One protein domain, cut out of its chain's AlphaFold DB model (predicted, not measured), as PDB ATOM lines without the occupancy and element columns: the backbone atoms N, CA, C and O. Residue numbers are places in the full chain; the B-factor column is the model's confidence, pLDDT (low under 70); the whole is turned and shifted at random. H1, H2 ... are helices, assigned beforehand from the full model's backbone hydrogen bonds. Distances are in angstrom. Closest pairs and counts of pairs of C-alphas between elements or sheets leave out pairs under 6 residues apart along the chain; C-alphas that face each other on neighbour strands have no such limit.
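Overview. This is residues 49 to 188 of the 202 residues of an uncharacterized protein of Bacteroidetes bacterium RIFCSPLOWO2_12_FULL_35_15 (UniProt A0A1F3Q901). H2 and H3 make a loose hairpin; H5 crosses H3, H6 crosses H2, and H1 packs on H6. Short H4 packs on H2. The printed part, 140 residues with named helices H1 to H6 in order and no named strand, is all helix and compact, radius of gyration of the C-alphas 16.2 A, spans 50 by 40 by 22 A.

Arrangement. Start at H1, residues 49 to 60: C-alphas 54 and 174 are its closest to H6, residues 170 to 186, 6.2 A. H2, residues 83 to 105, only just touches H3, residues 111 to 126, with 3 pairs of C-alphas within 8 A. H3 touches H5, residues 140 to 156, C-alphas 115 and 154 closest at 5.1 A. Every O i to N i+4 pair is within hydrogen-bond range in H1, H3 and H6; H4, residues 128 to 132, has 0 of 1, but 2 of 2 O i to N i+3.

Along the chain. Find C-alpha 49 at (24.154, -34.634, -15.052); H6 ends at C-alpha 186, (23.688, -10.284, -23.264).

Size, cuts and confidence. The printed part has no cut; residues 49 to 84 are under pLDDT 70.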
ATOM      1  N   GLU A  49      25.332 -34.212 -14.274       33.91
ATOM      2  CA  GLU A  49      24.154 -34.634 -15.052       33.91
ATOM      3  C   GLU A  49      23.238 -33.451 -15.436       33.91
ATOM      4  O   GLU A  49      22.656 -33.424 -16.521       33.91
ATOM      5  N   ILE A  50      23.097 -32.459 -14.551       34.16
ATOM      6  CA  ILE A  50      22.330 -31.234 -14.816       34.16
ATOM      7  C   ILE A  50      23.111 -30.308 -15.754       34.16
ATOM      8  O   ILE A  50      22.505 -29.724 -16.651       34.16
ATOM      9  N   LEU A  51      24.439 -30.223 -15.616       33.69
ATOM     10  CA  LEU A  51      25.303 -29.494 -16.550       33.69
ATOM     11  C   LEU A  51      25.258 -30.106 -17.958       33.69
ATOM     12  O   LEU A  51      25.011 -29.374 -18.911       33.69
ATOM     13  N   ASP A  52      25.364 -31.430 -18.092       34.62
ATOM     14  CA  ASP A  52      25.225 -32.143 -19.370       34.62
ATOM     15  C   ASP A  52      23.844 -31.944 -20.002       34.62
ATOM     16  O   ASP A  52      23.734 -31.853 -21.225       34.62
ATOM     17  N   LYS A  53      22.781 -31.838 -19.194       33.94
ATOM     18  CA  LYS A  53      21.414 -31.564 -19.672       33.94
ATOM     19  C   LYS A  53      21.200 -30.105 -20.062       33.94
ATOM     20  O   LYS A  53      20.507 -29.851 -21.045       33.94
ATOM     21  N   ILE A  54      21.830 -29.158 -19.368       38.19
ATOM     22  CA  ILE A  54      21.907 -27.755 -19.799       38.19
ATOM     23  C   ILE A  54      22.686 -27.672 -21.119       38.19
ATOM     24  O   ILE A  54      22.211 -27.043 -22.058       38.19
ATOM     25  N   GLN A  55      23.823 -28.362 -21.233       37.47
ATOM     26  CA  GLN A  55      24.681 -28.385 -22.419       37.47
ATOM     27  C   GLN A  55      24.016 -29.090 -23.614       37.47
ATOM     28  O   GLN A  55      24.084 -28.583 -24.729       37.47
ATOM     29  N   HIS A  56      23.283 -30.186 -23.401       37.66
ATOM     30  CA  HIS A  56      22.439 -30.796 -24.434       37.66
ATOM     31  C   HIS A  56      21.269 -29.894 -24.828       37.66
ATOM     32  O   HIS A  56      20.989 -29.770 -26.015       37.66
ATOM     33  N   GLY A  57      20.622 -29.215 -23.874       35.84
ATOM     34  CA  GLY A  57      19.613 -28.191 -24.167       35.84
ATOM     35  C   GLY A  57      20.176 -27.034 -24.999       35.84
ATOM     36  O   GLY A  57      19.501 -26.521 -25.882       35.84
ATOM     37  N   TYR A  58      21.435 -26.666 -24.763       38.75
ATOM     38  CA  TYR A  58      22.186 -25.634 -25.484       38.75
ATOM     39  C   TYR A  58      22.621 -26.059 -26.902       38.75
ATOM     40  O   TYR A  58      22.961 -25.208 -27.720       38.75
ATOM     41  N   ILE A  59      22.611 -27.366 -27.190       37.81
ATOM     42  CA  ILE A  59      22.916 -27.954 -28.505       37.81
ATOM     43  C   ILE A  59      21.625 -28.254 -29.286       37.81
ATOM     44  O   ILE A  59      21.573 -28.008 -30.490       37.81
ATOM     45  N   SER A  60      20.573 -28.748 -28.623       37.88
ATOM     46  CA  SER A  60      19.276 -29.040 -29.253       37.88
ATOM     47  C   SER A  60      18.448 -27.781 -29.522       37.88
ATOM     48  O   SER A  60      17.747 -27.717 -30.531       37.88
ATOM     49  N   LEU A  61      18.576 -26.744 -28.688       40.06
ATOM     50  CA  LEU A  61      18.168 -25.384 -29.030       40.06
ATOM     51  C   LEU A  61      19.337 -24.683 -29.727       40.06
ATOM     52  O   LEU A  61      20.175 -24.052 -29.080       40.06
ATOM     53  N   SER A  62      19.339 -24.711 -31.062       41.06
ATOM     54  CA  SER A  62      20.293 -24.048 -31.978       41.06
ATOM     55  C   SER A  62      20.273 -22.499 -31.939       41.06
ATOM     56  O   SER A  62      20.627 -21.813 -32.894       41.06
ATOM     57  N   ILE A  63      19.872 -21.947 -30.794       47.62
ATOM     58  CA  ILE A  63      19.624 -20.541 -30.465       47.62
ATOM     59  C   ILE A  63      20.733 -20.006 -29.522       47.62
ATOM     60  O   ILE A  63      21.024 -18.808 -29.507       47.62
ATOM     61  N   GLY A  64      21.400 -20.898 -28.771       49.66
ATOM     62  CA  GLY A  64      22.080 -20.620 -27.492       49.66
ATOM     63  C   GLY A  64      23.265 -19.637 -27.440       49.66
ATOM     64  O   GLY A  64      23.646 -19.255 -26.337       49.66
ATOM     65  N   LYS A  65      23.842 -19.205 -28.572       45.16
ATOM     66  CA  LYS A  65      24.939 -18.199 -28.611       45.16
ATOM     67  C   LYS A  65      24.690 -16.972 -29.481       45.16
ATOM     68  O   LYS A  65      25.420 -15.991 -29.360       45.16
ATOM     69  N   ASN A  66      23.695 -17.024 -30.366       46.12
ATOM     70  CA  ASN A  66      23.563 -16.056 -31.458       46.12
ATOM     71  C   ASN A  66      22.366 -15.110 -31.310       46.12
ATOM     72  O   ASN A  66      22.413 -14.016 -31.858       46.12
ATOM     73  N   TYR A  67      21.336 -15.485 -30.541       47.47
ATOM     74  CA  TYR A  67      20.029 -14.806 -30.509       47.47
ATOM     75  C   TYR A  67      20.031 -13.327 -30.057       47.47
ATOM     76  O   TYR A  67      19.049 -12.616 -30.240       47.47
ATOM     77  N   PHE A  68      21.120 -12.838 -29.466       49.97
ATOM     78  CA  PHE A  68      21.248 -11.435 -29.051       49.97
ATOM     79  C   PHE A  68      22.500 -10.743 -29.616       49.97
ATOM     80  O   PHE A  68      22.680  -9.540 -29.432       49.97
ATOM     81  N   SER A  69      23.372 -11.498 -30.287       47.47
ATOM     82  CA  SER A  69      24.741 -11.114 -30.652       47.47
ATOM     83  C   SER A  69      24.974 -11.082 -32.166       47.47
ATOM     84  O   SER A  69      25.794 -10.295 -32.637       47.47
ATOM     85  N   ASN A  70      24.229 -11.883 -32.932       42.84
ATOM     86  CA  ASN A  70      24.352 -12.050 -34.377       42.84
ATOM     87  C   ASN A  70      22.974 -11.939 -35.037       42.84
ATOM     88  O   ASN A  70      22.000 -12.457 -34.506       42.84
ATOM     89  N   ASN A  71      22.881 -11.324 -36.221       40.94
ATOM     90  CA  ASN A  71      21.619 -11.298 -36.967       40.94
ATOM     91  C   ASN A  71      21.162 -12.736 -37.283       40.94
ATOM     92  O   ASN A  71      21.763 -13.400 -38.128       40.94
ATOM     93  N   THR A  72      20.077 -13.197 -36.658       46.06
ATOM     94  CA  THR A  72      19.294 -14.319 -37.189       46.06
ATOM     95  C   THR A  72      18.375 -13.804 -38.297       46.06
ATOM     96  O   THR A  72      17.968 -12.640 -38.281       46.06
ATOM     97  N   ASN A  73      17.974 -14.675 -39.226       40.84
ATOM     98  CA  ASN A  73      16.979 -14.331 -40.251       40.84
ATOM     99  C   ASN A  73      15.562 -14.090 -39.676       40.84
ATOM    100  O   ASN A  73      14.662 -13.735 -40.433       40.84
ATOM    101  N   ASN A  74      15.365 -14.280 -38.363       41.50
ATOM    102  CA  ASN A  74      14.051 -14.311 -37.713       41.50
ATOM    103  C   ASN A  74      13.802 -13.139 -36.736       41.50
ATOM    104  O   ASN A  74      12.644 -12.871 -36.425       41.50
ATOM    105  N   GLY A  75      14.843 -12.409 -36.300       43.44
ATOM    106  CA  GLY A  75      14.685 -11.218 -35.442       43.44
ATOM    107  C   GLY A  75      15.625 -11.101 -34.235       43.44
ATOM    108  O   GLY A  75      15.585 -10.085 -33.541       43.44
ATOM    109  N   GLY A  76      16.493 -12.089 -34.002       47.88
ATOM    110  CA  GLY A  76      17.389 -12.195 -32.843       47.88
ATOM    111  C   GLY A  76      18.538 -11.181 -32.801       47.88
ATOM    112  O   GLY A  76      19.707 -11.553 -32.877       47.88
ATOM    113  N   ARG A  77      18.228  -9.887 -32.681       59.03
ATOM    114  CA  ARG A  77      19.195  -8.835 -32.349       59.03
ATOM    115  C   ARG A  77      18.534  -7.690 -31.586       59.03
ATOM    116  O   ARG A  77      17.461  -7.211 -31.957       59.03
ATOM    117  N   ILE A  78      19.237  -7.180 -30.574       59.09
ATOM    118  CA  ILE A  78      18.882  -5.907 -29.942       59.09
ATOM    119  C   ILE A  78      19.198  -4.770 -30.929       59.09
ATOM    120  O   ILE A  78      20.344  -4.568 -31.336       59.09
ATOM    121  N   THR A  79      18.159  -4.049 -31.333       59.38
ATOM    122  CA  THR A  79      18.170  -2.901 -32.247       59.38
ATOM    123  C   THR A  79      17.609  -1.677 -31.530       59.38
ATOM    124  O   THR A  79      16.895  -1.809 -30.539       59.38
ATOM    125  N   ASN A  80      17.848  -0.474 -32.052       59.78
ATOM    126  CA  ASN A  80      17.309   0.759 -31.462       59.78
ATOM    127  C   ASN A  80      15.770   0.735 -31.324       59.78
ATOM    128  O   ASN A  80      15.232   1.354 -30.412       59.78
ATOM    129  N   ASN A  81      15.075  -0.017 -32.188       65.50
ATOM    130  CA  ASN A  81      13.614  -0.113 -32.213       65.50
ATOM    131  C   ASN A  81      13.051  -1.037 -31.116       65.50
ATOM    132  O   ASN A  81      11.919  -0.839 -30.686       65.50
ATOM    133  N   ASN A  82      13.817  -2.043 -30.677       67.56
ATOM    134  CA  ASN A  82      13.393  -3.021 -29.665       67.56
ATOM    135  C   ASN A  82      14.168  -2.902 -28.335       67.56
ATOM    136  O   ASN A  82      13.785  -3.518 -27.342       67.56
ATOM    137  N   PHE A  83      15.216  -2.073 -28.269       66.00
ATOM    138  CA  PHE A  83      15.970  -1.789 -27.044       66.00
ATOM    139  C   PHE A  83      15.085  -1.362 -25.852       66.00
ATOM    140  O   PHE A  83      15.348  -1.848 -24.747       66.00
ATOM    141  N   PRO A  84      14.012  -0.552 -26.014       65.94
ATOM    142  CA  PRO A  84      13.057  -0.274 -24.934       65.94
ATOM    143  C   PRO A  84      12.377  -1.537 -24.370       65.94
ATOM    144  O   PRO A  84      12.283  -1.687 -23.152       65.94
ATOM    145  N   ALA A  85      12.011  -2.498 -25.230       73.12
ATOM    146  CA  ALA A  85      11.459  -3.785 -24.807       73.12
ATOM    147  C   ALA A  85      12.470  -4.589 -23.989       73.12
ATOM    148  O   ALA A  85      12.198  -4.944 -22.840       73.12
ATOM    149  N   PHE A  86      13.659  -4.832 -24.549       71.44
ATOM    150  CA  PHE A  86      14.695  -5.618 -23.879       71.44
ATOM    151  C   PHE A  86      15.119  -4.977 -22.548       71.44
ATOM    152  O   PHE A  86      15.194  -5.680 -21.544       71.44
ATOM    153  N   SER A  87      15.326  -3.657 -22.498       67.81
ATOM    154  CA  SER A  87      15.709  -2.947 -21.265       67.81
ATOM    155  C   SER A  87      14.612  -2.929 -20.192       67.81
ATOM    156  O   SER A  87      14.932  -3.054 -19.011       67.81
ATOM    157  N   TYR A  88      13.327  -2.857 -20.558       75.06
ATOM    158  CA  TYR A  88      12.227  -2.962 -19.592       75.06
ATOM    159  C   TYR A  88      12.038  -4.402 -19.076       75.06
ATOM    160  O   TYR A  88      11.887  -4.605 -17.866       75.06
ATOM    161  N   PHE A  89      12.052  -5.397 -19.973       76.69
ATOM    162  CA  PHE A  89      11.719  -6.792 -19.659       76.69
ATOM    163  C   PHE A  89      12.869  -7.594 -19.053       76.69
ATOM    164  O   PHE A  89      12.648  -8.306 -18.078       76.69
ATOM    165  N   VAL A  90      14.076  -7.539 -19.624       75.81
ATOM    166  CA  VAL A  90      15.175  -8.455 -19.262       75.81
ATOM    167  C   VAL A  90      15.565  -8.357 -17.777       75.81
ATOM    168  O   VAL A  90      15.664  -9.408 -17.137       75.81
ATOM    169  N   PRO A  91      15.707  -7.159 -17.169       71.56
ATOM    170  CA  PRO A  91      15.981  -7.042 -15.736       71.56
ATOM    171  C   PRO A  91      14.839  -7.580 -14.862       71.56
ATOM    172  O   PRO A  91      15.095  -8.235 -13.851       71.56
ATOM    173  N   ARG A  92      13.577  -7.360 -15.263       78.50
ATOM    174  CA  ARG A  92      12.402  -7.851 -14.527       78.50
ATOM    175  C   ARG A  92      12.260  -9.372 -14.619       78.50
ATOM    176  O   ARG A  92      12.054 -10.017 -13.598       78.50
ATOM    177  N   LEU A  93      12.446  -9.953 -15.807       81.69
ATOM    178  CA  LEU A  93      12.435 -11.403 -16.035       81.69
ATOM    179  C   LEU A  93      13.523 -12.099 -15.206       81.69
ATOM    180  O   LEU A  93      13.242 -13.096 -14.543       81.69
ATOM    181  N   ARG A  94      14.738 -11.533 -15.176       80.19
ATOM    182  CA  ARG A  94      15.814 -11.988 -14.288       80.19
ATOM    183  C   ARG A  94      15.384 -11.949 -12.819       80.19
ATOM    184  O   ARG A  94      15.481 -12.970 -12.148       80.19
ATOM    185  N   CYS A  95      14.872 -10.811 -12.348       77.50
ATOM    186  CA  CYS A  95      14.431 -10.637 -10.963       77.50
ATOM    187  C   CYS A  95      13.331 -11.641 -10.569       77.50
ATOM    188  O   CYS A  95      13.416 -12.264  -9.511       77.50
ATOM    189  N   ILE A  96      12.331 -11.858 -11.432       86.62
ATOM    190  CA  ILE A  96      11.267 -12.848 -11.215       86.62
ATOM    191  C   ILE A  96      11.861 -14.256 -11.102       86.62
ATOM    192  O   ILE A  96      11.544 -14.968 -10.154       86.62
ATOM    193  N   ILE A  97      12.761 -14.652 -12.005       86.38
ATOM    194  CA  ILE A  97      13.381 -15.984 -11.974       86.38
ATOM    195  C   ILE A  97      14.274 -16.179 -10.737       86.38
ATOM    196  O   ILE A  97      14.202 -17.223 -10.090       86.38
ATOM    197  N   GLU A  98      15.075 -15.182 -10.358       81.56
ATOM    198  CA  GLU A  98      15.886 -15.226  -9.132       81.56
ATOM    199  C   GLU A  98      14.996 -15.351  -7.880       81.56
ATOM    200  O   GLU A  98      15.288 -16.158  -6.995       81.56
ATOM    201  N   ASN A  99      13.850 -14.657  -7.841       80.94
ATOM    202  CA  ASN A  99      12.843 -14.831  -6.790       80.94
ATOM    203  C   ASN A  99      12.210 -16.234  -6.806       80.94
ATOM    204  O   ASN A  99      12.072 -16.833  -5.741       80.94
ATOM    205  N   LEU A 100      11.867 -16.790  -7.977       86.62
ATOM    206  CA  LEU A 100      11.312 -18.147  -8.112       86.62
ATOM    207  C   LEU A 100      12.251 -19.212  -7.524       86.62
ATOM    208  O   LEU A 100      11.791 -20.112  -6.818       86.62
ATOM    209  N   PHE A 101      13.564 -19.078  -7.739       83.75
ATOM    210  CA  PHE A 101      14.555 -19.915  -7.060       83.75
ATOM    211  C   PHE A 101      14.533 -19.701  -5.543       83.75
ATOM    212  O   PHE A 101      14.351 -20.671  -4.806       83.75
ATOM    213  N   GLN A 102      14.636 -18.458  -5.061       80.50
ATOM    214  CA  GLN A 102      14.635 -18.164  -3.621       80.50
ATOM    215  C   GLN A 102      13.396 -18.708  -2.892       80.50
ATOM    216  O   GLN A 102      13.538 -19.289  -1.813       80.50
ATOM    217  N   ILE A 103      12.192 -18.570  -3.464       85.81
ATOM    218  CA  ILE A 103      10.963 -19.087  -2.843       85.81
ATOM    219  C   ILE A 103      10.875 -20.618  -2.887       85.81
ATOM    220  O   ILE A 103      10.291 -21.208  -1.981       85.81
ATOM    221  N   SER A 104      11.516 -21.279  -3.860       86.25
ATOM    222  CA  SER A 104      11.568 -22.747  -3.931       86.25
ATOM    223  C   SER A 104      12.375 -23.388  -2.794       86.25
ATOM    224  O   SER A 104      12.100 -24.529  -2.414       86.25
ATOM    225  N   TYR A 105      13.303 -22.645  -2.183       82.31
ATOM    226  CA  TYR A 105      14.056 -23.087  -1.005       82.31
ATOM    227  C   TYR A 105      13.343 -22.784   0.324       82.31
ATOM    228  O   TYR A 105      13.598 -23.466   1.315       82.31
ATOM    229  N   LYS A 106      12.398 -21.829   0.375       81.94
ATOM    230  CA  LYS A 106      11.625 -21.546   1.603       81.94
ATOM    231  C   LYS A 106      10.723 -22.727   1.977       81.94
ATOM    232  O   LYS A 106      10.198 -23.421   1.107       81.94
ATOM    233  N   SER A 107      10.526 -22.953   3.274       89.12
ATOM    234  CA  SER A 107       9.629 -23.996   3.796       89.12
ATOM    235  C   SER A 107       8.165 -23.721   3.444       89.12
ATOM    236  O   SER A 107       7.467 -24.620   2.978       89.12
ATOM    237  N   LYS A 108       7.729 -22.468   3.615       91.19
ATOM    238  CA  LYS A 108       6.401 -21.955   3.264       91.19
ATOM    239  C   LYS A 108       6.519 -20.607   2.542       91.19
ATOM    240  O   LYS A 108       7.449 -19.838   2.785       91.19
ATOM    241  N   VAL A 109       5.574 -20.340   1.645       87.62
ATOM    242  CA  VAL A 109       5.439 -19.119   0.843       87.62
ATOM    243  C   VAL A 109       4.003 -18.627   0.993       87.62
ATOM    244  O   VAL A 109       3.056 -19.385   0.785       87.62
ATOM    245  N   HIS A 110       3.833 -17.366   1.383       89.19
ATOM    246  CA  HIS A 110       2.525 -16.810   1.732       89.19
ATOM    247  C   HIS A 110       1.904 -16.022   0.573       89.19
ATOM    248  O   HIS A 110       2.610 -15.509  -0.299       89.19
ATOM    249  N   TYR A 111       0.579 -15.854   0.624       89.31
ATOM    250  CA  TYR A 111      -0.243 -15.084  -0.319       89.31
ATOM    251  C   TYR A 111       0.411 -13.790  -0.831       89.31
ATOM    252  O   TYR A 111       0.459 -13.573  -2.038       89.31
ATOM    253  N   LYS A 112       0.979 -12.957   0.057       87.94
ATOM    254  CA  LYS A 112       1.615 -11.679  -0.326       87.94
ATOM    255  C   LYS A 112       2.736 -11.855  -1.360       87.94
ATOM    256  O   LYS A 112       2.836 -11.050  -2.279       87.94
ATOM    257  N   THR A 113       3.549 -12.903  -1.235       89.00
ATOM    258  CA  THR A 113       4.656 -13.200  -2.157       89.00
ATOM    259  C   THR A 113       4.136 -13.717  -3.498       89.00
ATOM    260  O   THR A 113       4.558 -13.234  -4.544       89.00
ATOM    261  N   ILE A 114       3.171 -14.644  -3.478       87.81
ATOM    262  CA  ILE A 114       2.546 -15.182  -4.698       87.81
ATOM    263  C   ILE A 114       1.805 -14.073  -5.464       87.81
ATOM    264  O   ILE A 114       1.944 -13.967  -6.680       87.81
ATOM    265  N   LYS A 115       1.088 -13.190  -4.757       87.56
ATOM    266  CA  LYS A 115       0.410 -12.021  -5.333       87.56
ATOM    267  C   LYS A 115       1.391 -11.009  -5.925       87.56
ATOM    268  O   LYS A 115       1.159 -10.552  -7.035       87.56
ATOM    269  N   ALA A 116       2.495 -10.700  -5.239       87.62
ATOM    270  CA  ALA A 116       3.523  -9.802  -5.772       87.62
ATOM    271  C   ALA A 116       4.131 -10.333  -7.082       87.62
ATOM    272  O   ALA A 116       4.258  -9.579  -8.045       87.62
ATOM    273  N   ILE A 117       4.424 -11.638  -7.156       87.94
ATOM    274  CA  ILE A 117       4.890 -12.283  -8.393       87.94
ATOM    275  C   ILE A 117       3.797 -12.224  -9.471       87.94
ATOM    276  O   ILE A 117       4.072 -11.781 -10.581       87.94
ATOM    277  N   SER A 118       2.546 -12.574  -9.146       88.56
ATOM    278  CA  SER A 118       1.419 -12.494 -10.090       88.56
ATOM    279  C   SER A 118       1.205 -11.084 -10.653       88.56
ATOM    280  O   SER A 118       0.908 -10.955 -11.835       88.56
ATOM    281  N   MET A 119       1.362 -10.037  -9.838       87.06
ATOM    282  CA  MET A 119       1.211  -8.643 -10.268       87.06
ATOM    283  C   MET A 119       2.388  -8.167 -11.127       87.06
ATOM    284  O   MET A 119       2.168  -7.457 -12.101       87.06
ATOM    285  N   ALA A 120       3.623  -8.589 -10.830       87.44
ATOM    286  CA  ALA A 120       4.783  -8.291 -11.678       87.44
ATOM    287  C   ALA A 120       4.684  -8.979 -13.055       87.44
ATOM    288  O   ALA A 120       5.028  -8.385 -14.077       87.44
ATOM    289  N   LEU A 121       4.159 -10.210 -13.087       89.19
ATOM    290  CA  LEU A 121       3.822 -10.926 -14.321       89.19
ATOM    291  C   LEU A 121       2.729 -10.180 -15.119       89.19
ATOM    292  O   LEU A 121       2.858 -10.005 -16.329       89.19
ATOM    293  N   GLU A 122       1.693  -9.680 -14.439       90.50
ATOM    294  CA  GLU A 122       0.586  -8.921 -15.042       90.50
ATOM    295  C   GLU A 122       1.017  -7.549 -15.600       90.50
ATOM    296  O   GLU A 122       0.625  -7.201 -16.716       90.50
ATOM    297  N   GLU A 123       1.842  -6.787 -14.865       89.69
ATOM    298  CA  GLU A 123       2.405  -5.493 -15.301       89.69
ATOM    299  C   GLU A 123       3.181  -5.664 -16.609       89.69
ATOM    300  O   GLU A 123       2.942  -4.951 -17.583       89.69
ATOM    301  N   MET A 124       4.072  -6.655 -16.652       88.06
ATOM    302  CA  MET A 124       4.888  -6.938 -17.826       88.06
ATOM    303  C   MET A 124       4.045  -7.416 -19.012       88.06
ATOM    304  O   MET A 124       4.232  -6.898 -20.109       88.06
ATOM    305  N   LEU A 125       3.086  -8.334 -18.819       88.38
ATOM    306  CA  LEU A 125       2.199  -8.791 -19.903       88.38
ATOM    307  C   LEU A 125       1.354  -7.658 -20.506       88.38
ATOM    308  O   LEU A 125       1.055  -7.696 -21.698       88.38
ATOM    309  N   ARG A 126       0.970  -6.655 -19.706       89.38
ATOM    310  CA  ARG A 126       0.214  -5.476 -20.170       89.38
ATOM    311  C   ARG A 126       1.084  -4.299 -20.607       89.38
ATOM    312  O   ARG A 126       0.544  -3.308 -21.091       89.38
ATOM    313  N   SER A 127       2.401  -4.378 -20.444       87.50
ATOM    314  CA  SER A 127       3.308  -3.301 -20.825       87.50
ATOM    315  C   SER A 127       3.321  -3.126 -22.343       87.50
ATOM    316  O   SER A 127       3.583  -4.076 -23.077       87.50
ATOM    317  N   GLU A 128       3.124  -1.897 -22.829       87.00
ATOM    318  CA  GLU A 128       3.234  -1.550 -24.260       87.00
ATOM    319  C   GLU A 128       4.574  -1.995 -24.877       87.00
ATOM    320  O   GLU A 128       4.649  -2.303 -26.065       87.00
ATOM    321  N   GLN A 129       5.611  -2.121 -24.043       81.56
ATOM    322  CA  GLN A 129       6.926  -2.648 -24.400       81.56
ATOM    323  C   GLN A 129       6.882  -4.078 -24.972       81.56
ATOM    324  O   GLN A 129       7.763  -4.446 -25.744       81.56
ATOM    325  N   ILE A 130       5.858  -4.887 -24.658       81.94
ATOM    326  CA  ILE A 130       5.738  -6.258 -25.185       81.94
ATOM    327  C   ILE A 130       5.531  -6.269 -26.706       81.94
ATOM    328  O   ILE A 130       5.999  -7.175 -27.388       81.94
ATOM    329  N   LYS A 131       4.903  -5.216 -27.248       81.88
ATOM    330  CA  LYS A 131       4.622  -5.036 -28.684       81.88
ATOM    331  C   LYS A 131       5.871  -4.665 -29.495       81.88
ATOM    332  O   LYS A 131       5.809  -4.626 -30.719       81.88
ATOM    333  N   MET A 132       6.980  -4.357 -28.819       77.00
ATOM    334  CA  MET A 132       8.264  -3.983 -29.422       77.00
ATOM    335  C   MET A 132       9.278  -5.142 -29.438       77.00
ATOM    336  O   MET A 132      10.382  -4.974 -29.957       77.00
ATOM    337  N   PHE A 133       8.941  -6.318 -28.897       73.50
ATOM    338  CA  PHE A 133       9.753  -7.524 -29.078       73.50
ATOM    339  C   PHE A 133       9.643  -8.087 -30.507       73.50
ATOM    340  O   PHE A 133       8.616  -7.907 -31.162       73.50
ATOM    341  N   PRO A 134      10.665  -8.815 -30.997       68.50
ATOM    342  CA  PRO A 134      10.511  -9.640 -32.187       68.50
ATOM    343  C   PRO A 134       9.580 -10.830 -31.897       68.50
ATOM    344  O   PRO A 134       9.572 -11.377 -30.794       68.50
ATOM    345  N   ASN A 135       8.844 -11.275 -32.919       68.44
ATOM    346  CA  ASN A 135       7.906 -12.403 -32.821       68.44
ATOM    347  C   ASN A 135       8.576 -13.741 -32.442       68.44
ATOM    348  O   ASN A 135       7.877 -14.687 -32.094       68.44
ATOM    349  N   ASP A 136       9.908 -13.836 -32.525       64.88
ATOM    350  CA  ASP A 136      10.692 -15.020 -32.165       64.88
ATOM    351  C   ASP A 136      11.292 -14.971 -30.741       64.88
ATOM    352  O   ASP A 136      12.089 -15.847 -30.401       64.88
ATOM    353  N   PHE A 137      10.919 -13.992 -29.895       72.88
ATOM    354  CA  PHE A 137      11.474 -13.860 -28.538       72.88
ATOM    355  C   PHE A 137      11.180 -15.108 -27.677       72.88
ATOM    356  O   PHE A 137      10.033 -15.335 -27.276       72.88
ATOM    357  N   PRO A 138      12.205 -15.911 -27.321       67.75
ATOM    358  CA  PRO A 138      12.025 -17.320 -26.962       67.75
ATOM    359  C   PRO A 138      11.418 -17.576 -25.574       67.75
ATOM    360  O   PRO A 138      11.337 -18.738 -25.168       67.75
ATOM    361  N   PHE A 139      11.028 -16.523 -24.842       76.00
ATOM    362  CA  PHE A 139      10.584 -16.586 -23.444       76.00
ATOM    363  C   PHE A 139       9.182 -15.994 -23.177       76.00
ATOM    364  O   PHE A 139       8.735 -16.073 -22.033       76.00
ATOM    365  N   ILE A 140       8.463 -15.433 -24.170       78.75
ATOM    366  CA  ILE A 140       7.064 -14.974 -23.955       78.75
ATOM    367  C   ILE A 140       6.195 -16.137 -23.457       78.75
ATOM    368  O   ILE A 140       5.441 -16.005 -22.498       78.75
ATOM    369  N   ASP A 141       6.372 -17.304 -24.065       79.81
ATOM    370  CA  ASP A 141       5.667 -18.536 -23.736       79.81
ATOM    371  C   ASP A 141       5.877 -19.006 -22.289       79.81
ATOM    372  O   ASP A 141       4.930 -19.452 -21.643       79.81
ATOM    373  N   ASP A 142       7.108 -18.925 -21.768       79.75
ATOM    374  CA  ASP A 142       7.398 -19.237 -20.361       79.75
ATOM    375  C   ASP A 142       6.736 -18.218 -19.424       79.75
ATOM    376  O   ASP A 142       6.316 -18.562 -18.319       79.75
ATOM    377  N   PHE A 143       6.632 -16.967 -19.876       80.50
ATOM    378  CA  PHE A 143       6.094 -15.849 -19.115       80.50
ATOM    379  C   PHE A 143       4.568 -15.912 -18.970       80.50
ATOM    380  O   PHE A 143       4.048 -15.763 -17.865       80.50
ATOM    381  N   ILE A 144       3.856 -16.227 -20.059       85.69
ATOM    382  CA  ILE A 144       2.408 -16.494 -20.043       85.69
ATOM    383  C   ILE A 144       2.113 -17.694 -19.130       85.69
ATOM    384  O   ILE A 144       1.303 -17.582 -18.214       85.69
ATOM    385  N   LYS A 145       2.857 -18.801 -19.280       86.75
ATOM    386  CA  LYS A 145       2.700 -20.004 -18.435       86.75
ATOM    387  C   LYS A 145       2.965 -19.726 -16.951       86.75
ATOM    388  O   LYS A 145       2.328 -20.343 -16.103       86.75
ATOM    389  N   LEU A 146       3.875 -18.804 -16.622       87.25
ATOM    390  CA  LEU A 146       4.080 -18.337 -15.248       87.25
ATOM    391  C   LEU A 146       2.891 -17.518 -14.733       87.25
ATOM    392  O   LEU A 146       2.456 -17.741 -13.604       87.25
ATOM    393  N   PHE A 147       2.339 -16.604 -15.535       88.81
ATOM    394  CA  PHE A 147       1.153 -15.832 -15.153       88.81
ATOM    395  C   PHE A 147      -0.065 -16.734 -14.915       88.81
ATOM    396  O   PHE A 147      -0.692 -16.645 -13.860       88.81
ATOM    397  N   ASP A 148      -0.326 -17.672 -15.826       88.75
ATOM    398  CA  ASP A 148      -1.429 -18.636 -15.732       88.75
ATOM    399  C   ASP A 148      -1.302 -19.584 -14.527       88.75
ATOM    400  O   ASP A 148      -2.303 -20.114 -14.049       88.75
ATOM    401  N   GLN A 149      -0.092 -19.780 -13.991       87.19
ATOM    402  CA  GLN A 149       0.137 -20.503 -12.736       87.19
ATOM    403  C   GLN A 149      -0.053 -19.602 -11.508       87.19
ATOM    404  O   GLN A 149      -0.753 -19.975 -10.565       87.19
ATOM    405  N   PHE A 150       0.559 -18.415 -11.492       86.94
ATOM    406  CA  PHE A 150       0.577 -17.543 -10.314       86.94
ATOM    407  C   PHE A 150      -0.743 -16.801 -10.074       86.94
ATOM    408  O   PHE A 150      -1.094 -16.570  -8.915       86.94
ATOM    409  N   LEU A 151      -1.518 -16.490 -11.117       88.69
ATOM    410  CA  LEU A 151      -2.818 -15.831 -10.984       88.69
ATOM    411  C   LEU A 151      -3.838 -16.677 -10.194       88.69
ATOM    412  O   LEU A 151      -4.301 -16.193  -9.155       88.69
ATOM    413  N   PRO A 152      -4.195 -17.918 -10.592       88.50
ATOM    414  CA  PRO A 152      -5.119 -18.743  -9.815       88.50
ATOM    415  C   PRO A 152      -4.538 -19.127  -8.450       88.50
ATOM    416  O   PRO A 152      -5.281 -19.154  -7.472       88.50
ATOM    417  N   LEU A 153      -3.220 -19.337  -8.345       87.06
ATOM    418  CA  LEU A 153      -2.557 -19.630  -7.073       87.06
ATOM    419  C   LEU A 153      -2.661 -18.457  -6.084       87.06
ATOM    420  O   LEU A 153      -2.911 -18.674  -4.903       87.06
ATOM    421  N   SER A 154      -2.539 -17.210  -6.553       88.62
ATOM    422  CA  SER A 154      -2.711 -16.025  -5.701       88.62
ATOM    423  C   SER A 154      -4.142 -15.898  -5.166       88.62
ATOM    424  O   SER A 154      -4.321 -15.544  -4.004       88.62
ATOM    425  N   ARG A 155      -5.148 -16.255  -5.978       89.50
ATOM    426  CA  ARG A 155      -6.570 -16.269  -5.591       89.50
ATOM    427  C   ARG A 155      -6.892 -17.406  -4.620       89.50
ATOM    428  O   ARG A 155      -7.593 -17.186  -3.643       89.50
ATOM    429  N   ALA A 156      -6.345 -18.601  -4.845       86.69
ATOM    430  CA  ALA A 156      -6.545 -19.760  -3.972       86.69
ATOM    431  C   ALA A 156      -5.960 -19.570  -2.559       86.69
ATOM    432  O   ALA A 156      -6.415 -20.207  -1.614       86.69
ATOM    433  N   LEU A 157      -4.969 -18.685  -2.412       86.44
ATOM    434  CA  LEU A 157      -4.355 -18.322  -1.132       86.44
ATOM    435  C   LEU A 157      -4.960 -17.047  -0.516       86.44
ATOM    436  O   LEU A 157      -4.443 -16.543   0.481       86.44
ATOM    437  N   GLU A 158      -6.017 -16.471  -1.092       87.31
ATOM    438  CA  GLU A 158      -6.592 -15.217  -0.604       87.31
ATOM    439  C   GLU A 158      -7.304 -15.424   0.743       87.31
ATOM    440  O   GLU A 158      -8.373 -16.019   0.831       87.31
ATOM    441  N   GLY A 159      -6.661 -14.948   1.815       78.06
ATOM    442  CA  GLY A 159      -7.070 -15.193   3.202       78.06
ATOM    443  C   GLY A 159      -6.283 -16.305   3.906       78.06
ATOM    444  O   GLY A 159      -6.330 -16.378   5.137       78.06
ATOM    445  N   ASP A 160      -5.502 -17.108   3.174       80.00
ATOM    446  CA  ASP A 160      -4.624 -18.114   3.770       80.00
ATOM    447  C   ASP A 160      -3.463 -17.462   4.544       80.00
ATOM    448  O   ASP A 160      -2.735 -16.593   4.050       80.00
ATOM    449  N   LYS A 161      -3.288 -17.918   5.785       77.44
ATOM    450  CA  LYS A 161      -2.189 -17.536   6.681       77.44
ATOM    451  C   LYS A 161      -1.113 -18.611   6.753       77.44
ATOM    452  O   LYS A 161       0.033 -18.291   7.064       77.44
ATOM    453  N   GLU A 162      -1.459 -19.864   6.473       84.56
ATOM    454  CA  GLU A 162      -0.553 -20.990   6.599       84.56
ATOM    455  C   GLU A 162       0.556 -20.957   5.556       84.56
ATOM    456  O   GLU A 162       1.704 -21.197   5.923       84.56
ATOM    457  N   GLY A 163       0.247 -20.636   4.302       86.44
ATOM    458  CA  GLY A 163       1.209 -20.611   3.209       86.44
ATOM    459  C   GLY A 163       1.643 -22.002   2.740       86.44
ATOM    460  O   GLY A 163       1.660 -22.986   3.483       86.44
ATOM    461  N   ILE A 164       2.045 -22.066   1.474       89.06
ATOM    462  CA  ILE A 164       2.317 -23.307   0.742       89.06
ATOM    463  C   ILE A 164       3.808 -23.576   0.571       89.06
ATOM    464  O   ILE A 164       4.613 -22.651   0.462       89.06
ATOM    465  N   LYS A 165       4.185 -24.850   0.446       92.25
ATOM    466  CA  LYS A 165       5.511 -25.210  -0.060       92.25
ATOM    467  C   LYS A 165       5.527 -25.063  -1.585       92.25
ATOM    468  O   LYS A 165       4.990 -25.909  -2.293       92.25
ATOM    469  N   PHE A 166       6.163 -24.009  -2.090       86.81
ATOM    470  CA  PHE A 166       6.484 -23.886  -3.515       86.81
ATOM    471  C   PHE A 166       7.724 -24.729  -3.858       86.81
ATOM    472  O   PHE A 166       8.678 -24.784  -3.077       86.81
ATOM    473  N   THR A 167       7.735 -25.366  -5.028       85.12
ATOM    474  CA  THR A 167       8.889 -26.098  -5.572       85.12
ATOM    475  C   THR A 167       9.003 -25.867  -7.076       85.12
ATOM    476  O   THR A 167       8.003 -25.744  -7.780       85.12
ATOM    477  N   LEU A 168      10.238 -25.841  -7.583       80.25
ATOM    478  CA  LEU A 168      10.503 -25.898  -9.018       80.25
ATOM    479  C   LEU A 168      10.780 -27.349  -9.419       80.25
ATOM    480  O   LEU A 168      11.572 -28.039  -8.778       80.25
ATOM    481  N   ASN A 169      10.142 -27.821 -10.490       80.12
ATOM    482  CA  ASN A 169      10.465 -29.125 -11.067       80.12
ATOM    483  C   ASN A 169      11.783 -29.057 -11.869       80.12
ATOM    484  O   ASN A 169      12.210 -27.983 -12.295       80.12
ATOM    485  N   LYS A 170      12.424 -30.211 -12.113       72.56
ATOM    486  CA  LYS A 170      13.740 -30.275 -12.783       72.56
ATOM    487  C   LYS A 170      13.766 -29.597 -14.165       72.56
ATOM    488  O   LYS A 170      14.779 -28.999 -14.516       72.56
ATOM    489  N   ALA A 171      12.673 -29.652 -14.933       70.31
ATOM    490  CA  ALA A 171      12.598 -29.013 -16.247       70.31
ATOM    491  C   ALA A 171      12.518 -27.480 -16.140       70.31
ATOM    492  O   ALA A 171      13.232 -26.786 -16.863       70.31
ATOM    493  N   ALA A 172      11.726 -26.953 -15.199       73.62
ATOM    494  CA  ALA A 172      11.672 -25.522 -14.904       73.62
ATOM    495  C   ALA A 172      13.035 -24.990 -14.429       73.62
ATOM    496  O   ALA A 172      13.492 -23.966 -14.927       73.62
ATOM    497  N   ILE A 173      13.734 -25.724 -13.551       72.56
ATOM    498  CA  ILE A 173      15.092 -25.378 -13.094       72.56
ATOM    499  C   ILE A 173      16.054 -25.228 -14.283       72.56
ATOM    500  O   ILE A 173      16.701 -24.191 -14.413       72.56
ATOM    501  N   VAL A 174      16.117 -26.220 -15.181       68.81
ATOM    502  CA  VAL A 174      16.986 -26.166 -16.373       68.81
ATOM    503  C   VAL A 174      16.596 -25.004 -17.295       68.81
ATOM    504  O   VAL A 174      17.459 -24.209 -17.665       68.81
ATOM    505  N   ARG A 175      15.302 -24.847 -17.611       69.50
ATOM    506  CA  ARG A 175      14.786 -23.755 -18.460       69.50
ATOM    507  C   ARG A 175      15.163 -22.381 -17.898       69.50
ATOM    508  O   ARG A 175      15.643 -21.527 -18.636       69.50
ATOM    509  N   TYR A 176      15.002 -22.182 -16.594       80.88
ATOM    510  CA  TYR A 176      15.273 -20.913 -15.923       80.88
ATOM    511  C   TYR A 176      16.770 -20.615 -15.783       80.88
ATOM    512  O   TYR A 176      17.168 -19.467 -15.979       80.88
ATOM    513  N   ILE A 177      17.620 -21.624 -15.551       74.00
ATOM    514  CA  ILE A 177      19.084 -21.456 -15.617       74.00
ATOM    515  C   ILE A 177      19.514 -21.033 -17.029       74.00
ATOM    516  O   ILE A 177      20.335 -20.127 -17.162       74.00
ATOM    517  N   MET A 178      18.933 -21.617 -18.086       68.19
ATOM    518  CA  MET A 178      19.224 -21.209 -19.467       68.19
ATOM    519  C   MET A 178      18.798 -19.760 -19.754       68.19
ATOM    520  O   MET A 178      19.566 -19.024 -20.372       68.19
ATOM    521  N   ILE A 179      17.629 -19.317 -19.268       74.44
ATOM    522  CA  ILE A 179      17.192 -17.914 -19.387       74.44
ATOM    523  C   ILE A 179      18.171 -16.977 -18.664       74.44
ATOM    524  O   ILE A 179      18.650 -16.017 -19.267       74.44
ATOM    525  N   LEU A 180      18.527 -17.265 -17.406       75.62
ATOM    526  CA  LEU A 180      19.490 -16.458 -16.643       75.62
ATOM    527  C   LEU A 180      20.870 -16.406 -17.315       75.62
ATOM    528  O   LEU A 180      21.488 -15.342 -17.356       75.62
ATOM    529  N   TYR A 181      21.348 -17.528 -17.859       66.94
ATOM    530  CA  TYR A 181      22.618 -17.590 -18.582       66.94
ATOM    531  C   TYR A 181      22.595 -16.701 -19.830       66.94
ATOM    532  O   TYR A 181      23.494 -15.883 -20.010       66.94
ATOM    533  N   LEU A 182      21.545 -16.809 -20.651       66.00
ATOM    534  CA  LEU A 182      21.387 -15.986 -21.850       66.00
ATOM    535  C   LEU A 182      21.326 -14.495 -21.483       66.00
ATOM    536  O   LEU A 182      22.091 -13.707 -22.029       66.00
ATOM    537  N   ILE A 183      20.530 -14.111 -20.479       67.69
ATOM    538  CA  ILE A 183      20.481 -12.730 -19.966       67.69
ATOM    539  C   ILE A 183      21.869 -12.231 -19.522       67.69
ATOM    540  O   ILE A 183      22.235 -11.084 -19.802       67.69
ATOM    541  N   ARG A 184      22.664 -13.075 -18.853       64.94
ATOM    542  CA  ARG A 184      24.020 -12.740 -18.384       64.94
ATOM    543  C   ARG A 184      25.003 -12.513 -19.534       64.94
ATOM    544  O   ARG A 184      25.819 -11.598 -19.451       64.94
ATOM    545  N   ASP A 185      24.916 -13.322 -20.586       56.56
ATOM    546  CA  ASP A 185      25.747 -13.202 -21.790       56.56
ATOM    547  C   ASP A 185      25.448 -11.879 -22.526       56.56
ATOM    548  O   ASP A 185      26.351 -11.108 -22.856       56.56
ATOM    549  N   CYS A 186      24.162 -11.526 -22.637       51.38
ATOM    550  CA  CYS A 186      23.688 -10.284 -23.264       51.38
ATOM    551  C   CYS A 186      24.084  -9.019 -22.499       51.38
ATOM    552  O   CYS A 186      24.419  -7.999 -23.097       51.38
ATOM    553  N   THR A 187      24.038  -9.084 -21.167       51.56
ATOM    554  CA  THR A 187      24.412  -7.976 -20.267       51.56
ATOM    555  C   THR A 187      25.924  -7.880 -20.028       51.56
ATOM    556  O   THR A 187      26.385  -7.004 -19.298       51.56
ATOM    557  N   LYS A 188      26.715  -8.736 -20.695       46.56
ATOM    558  CA  LYS A 188      28.148  -8.558 -20.990       46.56
ATOM    559  C   LYS A 188      29.078  -8.333 -19.783       46.56
ATOM    560  O   LYS A 188      30.173  -7.800 -19.948       46.56
TER     561      LYS A 188